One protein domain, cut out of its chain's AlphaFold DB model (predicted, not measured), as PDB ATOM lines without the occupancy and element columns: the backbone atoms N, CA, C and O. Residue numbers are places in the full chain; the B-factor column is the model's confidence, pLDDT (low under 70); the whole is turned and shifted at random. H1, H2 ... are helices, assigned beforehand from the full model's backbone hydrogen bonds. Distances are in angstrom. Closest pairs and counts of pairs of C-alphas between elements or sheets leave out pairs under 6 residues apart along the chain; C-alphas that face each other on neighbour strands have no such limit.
ATOM      1  N   HIS A   2       1.633   5.219 -11.581       86.44
ATOM      2  CA  HIS A   2       0.757   4.168 -11.049       86.44
ATOM      3  C   HIS A   2       1.561   2.928 -10.632       86.44
ATOM      4  O   HIS A   2       2.628   2.658 -11.182       86.44
ATOM      5  N   HIS A   3       1.026   2.159  -9.680       87.12
ATOM      6  CA  HIS A   3       1.595   0.888  -9.226       87.12
ATOM      7  C   HIS A   3       0.588  -0.246  -9.437       87.12
ATOM      8  O   HIS A   3      -0.593  -0.092  -9.128       87.12
ATOM      9  N   ILE A   4       1.056  -1.396  -9.932       88.81
ATOM     10  CA  ILE A   4       0.246  -2.609 -10.099       88.81
ATOM     11  C   ILE A   4       0.731  -3.653  -9.097       88.81
ATOM     12  O   ILE A   4       1.884  -4.073  -9.146       88.81
ATOM     13  N   ILE A   5      -0.162  -4.102  -8.217       87.62
ATOM     14  CA  ILE A   5       0.118  -5.157  -7.239       87.62
ATOM     15  C   ILE A   5      -0.752  -6.358  -7.576       87.62
ATOM     16  O   ILE A   5      -1.979  -6.286  -7.526       87.62
ATOM     17  N   ARG A   6      -0.107  -7.471  -7.925       90.38
ATOM     18  CA  ARG A   6      -0.780  -8.750  -8.162       90.38
ATOM     19  C   ARG A   6      -0.734  -9.573  -6.883       90.38
ATOM     20  O   ARG A   6       0.325  -9.736  -6.287       90.38
ATOM     21  N   THR A   7      -1.884 -10.080  -6.471       91.19
ATOM     22  CA  THR A   7      -2.028 -10.946  -5.300       91.19
ATOM     23  C   THR A   7      -3.013 -12.063  -5.620       91.19
ATOM     24  O   THR A   7      -3.827 -11.938  -6.535       91.19
ATOM     25  N   SER A   8      -2.927 -13.161  -4.880       88.56
ATOM     26  CA  SER A   8      -3.800 -14.320  -5.024       88.56
ATOM     27  C   SER A   8      -4.203 -14.836  -3.654       88.56
ATOM     28  O   SER A   8      -3.454 -14.690  -2.684       88.56
ATOM     29  N   TRP A   9      -5.368 -15.487  -3.593       91.00
ATOM     30  CA  TRP A   9      -5.824 -16.202  -2.397       91.00
ATOM     31  C   TRP A   9      -5.836 -15.285  -1.159       91.00
ATOM     32  O   TRP A   9      -5.330 -15.624  -0.087       91.00
ATOM     33  N   LEU A  10      -6.367 -14.072  -1.342       93.25
ATOM     34  CA  LEU A  10      -6.407 -13.043  -0.314       93.25
ATOM     35  C   LEU A  10      -7.404 -13.433   0.784       93.25
ATOM     36  O   LEU A  10      -8.559 -13.749   0.503       93.25
ATOM     37  N   TYR A  11      -6.969 -13.380   2.039       93.81
ATOM     38  CA  TYR A  11      -7.821 -13.690   3.183       93.81
ATOM     39  C   TYR A  11      -7.563 -12.749   4.357       93.81
ATOM     40  O   TYR A  11      -6.470 -12.209   4.536       93.81
ATOM     41  N   SER A  12      -8.586 -12.596   5.197       92.25
ATOM     42  CA  SER A  12      -8.493 -11.914   6.482       92.25
ATOM     43  C   SER A  12      -9.034 -12.823   7.576       92.25
ATOM     44  O   SER A  12     -10.113 -13.405   7.442       92.25
ATOM     45  N   LYS A  13      -8.302 -12.920   8.690       90.81
ATOM     46  CA  LYS A  13      -8.773 -13.650   9.876       90.81
ATOM     47  C   LYS A  13      -9.969 -12.944  10.533       90.81
ATOM     48  O   LYS A  13     -10.820 -13.606  11.115       90.81
ATOM     49  N   LYS A  14     -10.033 -11.611  10.429       93.12
ATOM     50  CA  LYS A  14     -10.967 -10.769  11.190       93.12
ATOM     51  C   LYS A  14     -12.150 -10.252  10.371       93.12
ATOM     52  O   LYS A  14     -13.218 -10.039  10.934       93.12
ATOM     53  N   TYR A  15     -11.981 -10.055   9.063       94.31
ATOM     54  CA  TYR A  15     -12.946  -9.309   8.252       94.31
ATOM     55  C   TYR A  15     -13.352 -10.032   6.962       94.31
ATOM     56  O   TYR A  15     -12.615 -10.859   6.430       94.31
ATOM     57  N   GLY A  16     -14.521  -9.659   6.435       94.62
ATOM     58  CA  GLY A  16     -14.997 -10.048   5.103       94.62
ATOM     59  C   GLY A  16     -15.369 -11.525   4.950       94.62
ATOM     60  O   GLY A  16     -15.041 -12.364   5.785       94.62
ATOM     61  N   HIS A  17     -16.074 -11.860   3.873       94.81
ATOM     62  CA  HIS A  17     -16.337 -13.248   3.494       94.81
ATOM     63  C   HIS A  17     -15.152 -13.778   2.678       94.81
ATOM     64  O   HIS A  17     -14.809 -13.202   1.649       94.81
ATOM     65  N   ASN A  18     -14.481 -14.822   3.166       94.00
ATOM     66  CA  ASN A  18     -13.299 -15.388   2.523       94.00
ATOM     67  C   ASN A  18     -13.150 -16.878   2.853       94.00
ATOM     68  O   ASN A  18     -13.708 -17.359   3.841       94.00
ATOM     69  N   PHE A  19     -12.347 -17.575   2.045       91.75
ATOM     70  CA  PHE A  19     -12.136 -19.019   2.147       91.75
ATOM     71  C   PHE A  19     -11.745 -19.470   3.561       91.75
ATOM     72  O   PHE A  19     -12.380 -20.365   4.107       91.75
ATOM     73  N   TYR A  20     -10.767 -18.805   4.191       92.31
ATOM     74  CA  TYR A  20     -10.317 -19.143   5.547       92.31
ATOM     75  C   TYR A  20     -11.481 -19.159   6.547       92.31
ATOM     76  O   TYR A  20     -11.673 -20.144   7.257       92.31
ATOM     77  N   ARG A  21     -12.293 -18.095   6.583       92.69
ATOM     78  CA  ARG A  21     -13.417 -18.001   7.528       92.69
ATOM     79  C   ARG A  21     -14.502 -19.033   7.237       92.69
ATOM     80  O   ARG A  21     -15.049 -19.592   8.178       92.69
ATOM     81  N   THR A  22     -14.776 -19.309   5.965       94.12
ATOM     82  CA  THR A  22     -15.746 -20.334   5.561       94.12
ATOM     83  C   THR A  22     -15.319 -21.728   6.011       94.12
ATOM     84  O   THR A  22     -16.145 -22.465   6.544       94.12
ATOM     85  N   ILE A  23     -14.044 -22.087   5.839       93.56
ATOM     86  CA  ILE A  23     -13.526 -23.386   6.284       93.56
ATOM     87  C   ILE A  23     -13.573 -23.498   7.809       93.56
ATOM     88  O   ILE A  23     -14.060 -24.499   8.325       93.56
ATOM     89  N   VAL A  24     -13.139 -22.461   8.533       92.31
ATOM     90  CA  VAL A  24     -13.194 -22.444  10.004       92.31
ATOM     91  C   VAL A  24     -14.631 -22.571  10.510       92.31
ATOM     92  O   VAL A  24     -14.888 -23.343  11.427       92.31
ATOM     93  N   GLN A  25     -15.575 -21.841   9.911       93.75
ATOM     94  CA  GLN A  25     -16.984 -21.918  10.284       93.75
ATOM     95  C   GLN A  25     -17.543 -23.331  10.075       93.75
ATOM     96  O   GLN A  25     -18.074 -23.909  11.015       93.75
ATOM     97  N   ARG A  26     -17.372 -23.905   8.878       92.31
ATOM     98  CA  ARG A  26     -17.877 -25.250   8.562       92.31
ATOM     99  C   ARG A  26     -17.262 -26.330   9.445       92.31
ATOM    100  O   ARG A  26     -17.979 -27.205   9.913       92.31
ATOM    101  N   ALA A  27     -15.964 -26.226   9.728       89.94
ATOM    102  CA  ALA A  27     -15.291 -27.129  10.654       89.94
ATOM    103  C   ALA A  27     -15.884 -27.041  12.071       89.94
ATOM    104  O   ALA A  27     -16.128 -28.067  12.697       89.94
ATOM    105  N   ASN A  28     -16.165 -25.829  12.561       91.56
ATOM    106  CA  ASN A  28     -16.795 -25.631  13.871       91.56
ATOM    107  C   ASN A  28     -18.249 -26.123  13.916       91.56
ATOM    108  O   ASN A  28     -18.716 -26.550  14.967       91.56
ATOM    109  N   GLU A  29     -18.958 -26.065  12.789       95.75
ATOM    110  CA  GLU A  29     -20.318 -26.594  12.632       95.75
ATOM    111  C   GLU A  29     -20.339 -28.125  12.444       95.75
ATOM    112  O   GLU A  29     -21.415 -28.714  12.388       95.75
ATOM    113  N   GLY A  30     -19.172 -28.780  12.361       90.19
ATOM    114  CA  GLY A  30     -19.063 -30.224  12.137       90.19
ATOM    115  C   GLY A  30     -19.491 -30.659  10.732       90.19
ATOM    116  O   GLY A  30     -19.864 -31.811  10.537       90.19
ATOM    117  N   ILE A  31     -19.474 -29.738   9.767       90.44
ATOM    118  CA  ILE A  31     -19.834 -30.005   8.374       90.44
ATOM    119  C   ILE A  31     -18.623 -30.591   7.647       90.44
ATOM    120  O   ILE A  31     -17.528 -30.024   7.705       90.44
ATOM    121  N   ASP A  32     -18.845 -31.675   6.903       89.56
ATOM    122  CA  ASP A  32     -17.822 -32.292   6.059       89.56
ATOM    123  C   ASP A  32     -17.232 -31.291   5.053       89.56
ATOM    124  O   ASP A  32     -17.938 -30.528   4.382       89.56
ATOM    125  N   LEU A  33     -15.907 -31.305   4.939       88.62
ATOM    126  CA  LEU A  33     -15.160 -30.409   4.066       88.62
ATOM    127  C   LEU A  33     -14.703 -31.149   2.811       88.62
ATOM    128  O   LEU A  33     -13.937 -32.101   2.893       88.62
ATOM    129  N   TYR A  34     -15.107 -30.636   1.652       89.19
ATOM    130  CA  TYR A  34     -14.655 -31.103   0.343       89.19
ATOM    131  C   TYR A  34     -13.820 -29.991  -0.293       89.19
ATOM    132  O   TYR A  34     -14.357 -28.976  -0.745       89.19
ATOM    133  N   ILE A  35     -12.495 -30.135  -0.240       87.50
ATOM    134  CA  ILE A  35     -11.528 -29.131  -0.701       87.50
ATOM    135  C   ILE A  35     -10.581 -29.815  -1.677       87.50
ATOM    136  O   ILE A  35     -10.029 -30.861  -1.362       87.50
ATOM    137  N   THR A  36     -10.374 -29.200  -2.837       85.12
ATOM    138  CA  THR A  36      -9.504 -29.759  -3.872       85.12
ATOM    139  C   THR A  36      -8.022 -29.676  -3.495       85.12
ATOM    140  O   THR A  36      -7.569 -28.657  -2.963       85.12
ATOM    141  N   ASP A  37      -7.264 -30.732  -3.784       86.00
ATOM    142  CA  ASP A  37      -5.817 -30.828  -3.554       86.00
ATOM    143  C   ASP A  37      -4.980 -30.603  -4.832       86.00
ATOM    144  O   ASP A  37      -3.752 -30.474  -4.772       86.00
ATOM    145  N   ASP A  38      -5.642 -30.485  -5.985       87.25
ATOM    146  CA  ASP A  38      -5.036 -30.258  -7.301       87.25
ATOM    147  C   ASP A  38      -4.570 -28.804  -7.518       87.25
ATOM    148  O   ASP A  38      -3.683 -28.540  -8.336       87.25
ATOM    149  N   GLN A  39      -5.124 -27.849  -6.764       80.75
ATOM    150  CA  GLN A  39      -4.783 -26.432  -6.856       80.75
ATOM    151  C   GLN A  39      -3.666 -26.063  -5.881       80.75
ATOM    152  O   GLN A  39      -3.806 -26.148  -4.659       80.75
ATOM    153  N   ARG A  40      -2.558 -25.549  -6.423       84.31
ATOM    154  CA  ARG A  40      -1.435 -25.022  -5.636       84.31
ATOM    155  C   ARG A  40      -1.406 -23.501  -5.698       84.31
ATOM    156  O   ARG A  40      -1.466 -22.911  -6.772       84.31
ATOM    157  N   GLY A  41      -1.250 -22.871  -4.540       80.06
ATOM    158  CA  GLY A  41      -1.163 -21.421  -4.416       80.06
ATOM    159  C   GLY A  41      -0.504 -20.991  -3.110       80.06
ATOM    160  O   GLY A  41      -0.139 -21.818  -2.273       80.06
ATOM    161  N   CYS A  42      -0.359 -19.678  -2.939       82.00
ATOM    162  CA  CYS A  42       0.113 -19.072  -1.700       82.00
ATOM    163  C   CYS A  42      -0.968 -18.123  -1.163       82.00
ATOM    164  O   CYS A  42      -1.132 -17.032  -1.720       82.00
ATOM    165  N   PRO A  43      -1.721 -18.505  -0.114       89.94
ATOM    166  CA  PRO A  43      -2.680 -17.604   0.509       89.94
ATOM    167  C   PRO A  43      -1.987 -16.350   1.035       89.94
ATOM    168  O   PRO A  43      -0.927 -16.416   1.656       89.94
ATOM    169  N   THR A  44      -2.597 -15.193   0.789       90.31
ATOM    170  CA  THR A  44      -2.042 -13.892   1.163       90.31
ATOM    171  C   THR A  44      -2.881 -13.269   2.269       90.31
ATOM    172  O   THR A  44      -4.080 -13.059   2.105       90.31
ATOM    173  N   ASN A  45      -2.262 -12.931   3.399       91.00
ATOM    174  CA  ASN A  45      -2.944 -12.222   4.481       91.00
ATOM    175  C   ASN A  45      -3.103 -10.730   4.130       91.00
ATOM    176  O   ASN A  45      -2.115 -10.050   3.838       91.00
ATOM    177  N   THR A  46      -4.331 -10.204   4.219       92.81
ATOM    178  CA  THR A  46      -4.645  -8.785   3.969       92.81
ATOM    179  C   THR A  46      -3.838  -7.817   4.829       92.81
ATOM    180  O   THR A  46      -3.476  -6.746   4.354       92.81
ATOM    181  N   GLU A  47      -3.542  -8.159   6.085       91.06
ATOM    182  CA  GLU A  47      -2.774  -7.285   6.981       91.06
ATOM    183  C   GLU A  47      -1.315  -7.171   6.538       91.06
ATOM    184  O   GLU A  47      -0.733  -6.086   6.579       91.06
ATOM    185  N   THR A  48      -0.725  -8.280   6.088       87.38
ATOM    186  CA  THR A  48       0.636  -8.296   5.541       87.38
ATOM    187  C   THR A  48       0.692  -7.511   4.237       87.38
ATOM    188  O   THR A  48       1.571  -6.667   4.074       87.38
ATOM    189  N   LEU A  49      -0.282  -7.721   3.346       89.56
ATOM    190  CA  LEU A  49      -0.387  -6.968   2.097       89.56
ATOM    191  C   LEU A  49      -0.572  -5.462   2.350       89.56
ATOM    192  O   LEU A  49       0.098  -4.648   1.724       89.56
ATOM    193  N   GLY A  50      -1.424  -5.082   3.305       91.56
ATOM    194  CA  GLY A  50      -1.625  -3.683   3.683       91.56
ATOM    195  C   GLY A  50      -0.351  -3.035   4.231       91.56
ATOM    196  O   GLY A  50       0.002  -1.935   3.820       91.56
ATOM    197  N   LYS A  51       0.393  -3.736   5.099       89.12
ATOM    198  CA  LYS A  51       1.698  -3.265   5.606       89.12
ATOM    199  C   LYS A  51       2.730  -3.092   4.488       89.12
ATOM    200  O   LYS A  51       3.516  -2.149   4.544       89.12
ATOM    201  N   PHE A  52       2.713  -3.982   3.496       86.75
ATOM    202  CA  PHE A  52       3.568  -3.889   2.314       86.75
ATOM    203  C   PHE A  52       3.242  -2.643   1.478       86.75
ATOM    204  O   PHE A  52       4.146  -1.880   1.151       86.75
ATOM    205  N   ILE A  53       1.957  -2.387   1.208       89.69
ATOM    206  CA  ILE A  53       1.505  -1.205   0.453       89.69
ATOM    207  C   ILE A  53       1.849   0.096   1.190       89.69
ATOM    208  O   ILE A  53       2.312   1.052   0.579       89.69
ATOM    209  N   LEU A  54       1.635   0.132   2.508       87.94
ATOM    210  CA  LEU A  54       1.779   1.338   3.332       87.94
ATOM    211  C   LEU A  54       3.223   1.660   3.743       87.94
ATOM    212  O   LEU A  54       3.433   2.557   4.555       87.94
ATOM    213  N   ASN A  55       4.220   0.980   3.177       67.94
ATOM    214  CA  ASN A  55       5.628   1.331   3.351       67.94
ATOM    215  C   ASN A  55       6.174   1.110   4.780       67.94
ATOM    216  O   ASN A  55       6.787   1.981   5.397       67.94
ATOM    217  N   LYS A  56       6.009  -0.110   5.304       54.47
ATOM    218  CA  LYS A  56       6.981  -0.684   6.248       54.47
ATOM    219  C   LYS A  56       7.742  -1.759   5.495       54.47
ATOM    220  O   LYS A  56       7.157  -2.801   5.217       54.47
ATOM    221  N   GLY A  57       9.006  -1.493   5.153       51.81
ATOM    222  CA  GLY A  57       9.928  -2.385   4.439       51.81
ATOM    223  C   GLY A  57      10.129  -3.745   5.114       51.81
ATOM    224  O   GLY A  57      11.197  -4.062   5.622       51.81
ATOM    225  N   LEU A  58       9.096  -4.579   5.102       49.84
ATOM    226  CA  LEU A  58       9.132  -5.978   5.475       49.84
ATOM    227  C   LEU A  58       9.331  -6.787   4.197       49.84
ATOM    228  O   LEU A  58       8.522  -7.633   3.830       49.84
ATOM    229  N   MET A  59      10.477  -6.574   3.548       45.69
ATOM    230  CA  MET A  59      11.087  -7.586   2.679       45.69
ATOM    231  C   MET A  59      11.716  -8.706   3.528       45.69
ATOM    232  O   MET A  59      12.864  -9.096   3.359       45.69
ATOM    233  N   LYS A  60      10.946  -9.226   4.484       41.41
ATOM    234  CA  LYS A  60      11.198 -10.493   5.163       41.41
ATOM    235  C   LYS A  60       9.877 -11.244   5.121       41.41
ATOM    236  O   LYS A  60       9.036 -11.045   5.989       41.41
ATOM    237  N   GLY A  61       9.670 -12.040   4.074       44.78
ATOM    238  CA  GLY A  61       8.502 -12.924   3.995       44.78
ATOM    239  C   GLY A  61       7.540 -12.695   2.832       44.78
ATOM    240  O   GLY A  61       6.381 -13.066   2.954       44.78
ATOM    241  N   LEU A  62       8.002 -12.185   1.681       43.91
ATOM    242  CA  LEU A  62       7.329 -12.492   0.401       43.91
ATOM    243  C   LEU A  62       7.563 -13.957  -0.033       43.91
ATOM    244  O   LEU A  62       7.202 -14.359  -1.133       43.91
ATOM    245  N   ILE A  63       8.220 -14.747   0.822       41.81
ATOM    246  CA  ILE A  63       8.262 -16.196   0.734       41.81
ATOM    247  C   ILE A  63       6.969 -16.723   1.322       41.81
ATOM    248  O   ILE A  63       6.645 -16.446   2.477       41.81
ATOM    249  N   CYS A  64       6.278 -17.497   0.490       42.53
ATOM    250  CA  CYS A  64       5.262 -18.459   0.856       42.53
ATOM    251  C   CYS A  64       5.387 -18.921   2.306       42.53
ATOM    252  O   CYS A  64       6.139 -19.848   2.604       42.53
ATOM    253  N   THR A  65       4.564 -18.385   3.200       37.16
ATOM    254  CA  THR A  65       4.130 -19.183   4.338       37.16
ATOM    255  C   THR A  65       3.041 -20.123   3.840       37.16
ATOM    256  O   THR A  65       1.864 -20.011   4.168       37.16
ATOM    257  N   LEU A  66       3.486 -21.160   3.123       35.69
ATOM    258  CA  LEU A  66       2.934 -22.507   3.270       35.69
ATOM    259  C   LEU A  66       3.199 -22.962   4.716       35.69
ATOM    260  O   LEU A  66       3.966 -23.873   5.002       35.69
ATOM    261  N   ARG A  67       2.585 -22.263   5.668       34.69
ATOM    262  CA  ARG A  67       2.482 -22.684   7.058       34.69
ATOM    263  C   ARG A  67       1.107 -22.350   7.606       34.69
ATOM    264  O   ARG A  67       0.965 -21.958   8.750       34.69
ATOM    265  N   MET A  68       0.079 -22.598   6.799       37.38
ATOM    266  CA  MET A  68      -1.270 -22.805   7.322       37.38
ATOM    267  C   MET A  68      -1.484 -24.226   7.881       37.38
ATOM    268  O   MET A  68      -2.597 -24.538   8.274       37.38
ATOM    269  N   ILE A  69      -0.447 -25.085   7.967       40.00
ATOM    270  CA  ILE A  69      -0.616 -26.473   8.458       40.00
ATOM    271  C   ILE A  69       0.284 -26.862   9.656       40.00
ATOM    272  O   ILE A  69       0.070 -27.922  10.228       40.00
ATOM    273  N   ARG A  70       1.246 -26.051  10.139       35.03
ATOM    274  CA  ARG A  70       2.089 -26.508  11.283       35.03
ATOM    275  C   ARG A  70       2.368 -25.569  12.452       35.03
ATOM    276  O   ARG A  70       2.882 -26.073  13.443       35.03
ATOM    277  N   GLU A  71       2.061 -24.277  12.393       35.47
ATOM    278  CA  GLU A  71       2.241 -23.391  13.570       35.47
ATOM    279  C   GLU A  71       0.941 -22.721  14.013       35.47
ATOM    280  O   GLU A  71       0.681 -22.661  15.208       35.47
ATOM    281  N   ASP A  72       0.064 -22.378  13.068       40.41
ATOM    282  CA  ASP A  72      -1.303 -21.907  13.333       40.41
ATOM    283  C   ASP A  72      -2.339 -23.032  13.145       40.41
ATOM    284  O   ASP A  72      -3.486 -22.764  12.781       40.41
ATOM    285  N   ALA A  73      -1.935 -24.302  13.301       41.19
ATOM    286  CA  ALA A  73      -2.872 -25.414  13.228       41.19
ATOM    287  C   ALA A  73      -4.008 -25.132  14.216       41.19
ATOM    288  O   ALA A  73      -3.771 -25.000  15.420       41.19
ATOM    289  N   LEU A  74      -5.227 -24.997  13.681       49.78
ATOM    290  CA  LEU A  74      -6.460 -25.053  14.457       49.78
ATOM    291  C   LEU A  74      -6.273 -26.146  15.513       49.78
ATOM    292  O   LEU A  74      -5.772 -27.214  15.145       49.78
ATOM    293  N   PRO A  75      -6.595 -25.918  16.799       39.59
ATOM    294  CA  PRO A  75      -6.592 -27.007  17.757       39.59
ATOM    295  C   PRO A  75      -7.573 -28.044  17.221       39.59
ATOM    296  O   PRO A  75      -8.777 -27.852  17.338       39.59
TER     297      PRO A  75
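Overview. This is residues 2 to 75 of the 87 residues of the protein "Sugar nucleotide-binding protein" of Carideicomes alvinocaridis (UniProt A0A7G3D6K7). This is a domain of little regular structure, in which two short helices, H1 and H2, lie one beyond the other along the longest axis, amid long loops. Residues 29 to 45 loop out between them, and residues 54 to 75 fold back from H2 toward the H1 end. The printed part has 74 residues, with H1 then H2 and no named strand; the class is all helix, though the named elements hold only 18 residues. It is loose, with a radius of gyration of the C-alphas of 14.2 A, and elongated, spanning 44 by 24 by 23 A.

Arrangement. H1, residues 19 to 28, and H2, residues 46 to 53, are apart. Outside the helices, residues 10 to 11 make a short parallel pairing with residues 44 to 45. Every O i to N i+4 pair in H1 and H2 is within hydrogen-bond range.

Along the chain. H1 begins at C-alpha 19 (-12.136, -19.019, 2.147) and is 14.2 A long. H2, 10.4 A long, ends at C-alpha 53 (1.505, -1.205, 0.453).

Size, cuts and confidence. The farthest C-alphas, of His 2 and Gly 30, are 46.0 A apart. The printed part has no cut. H1 to H2 is a long link of 17 residues. Residues 55 to 75 have pLDDT under 70.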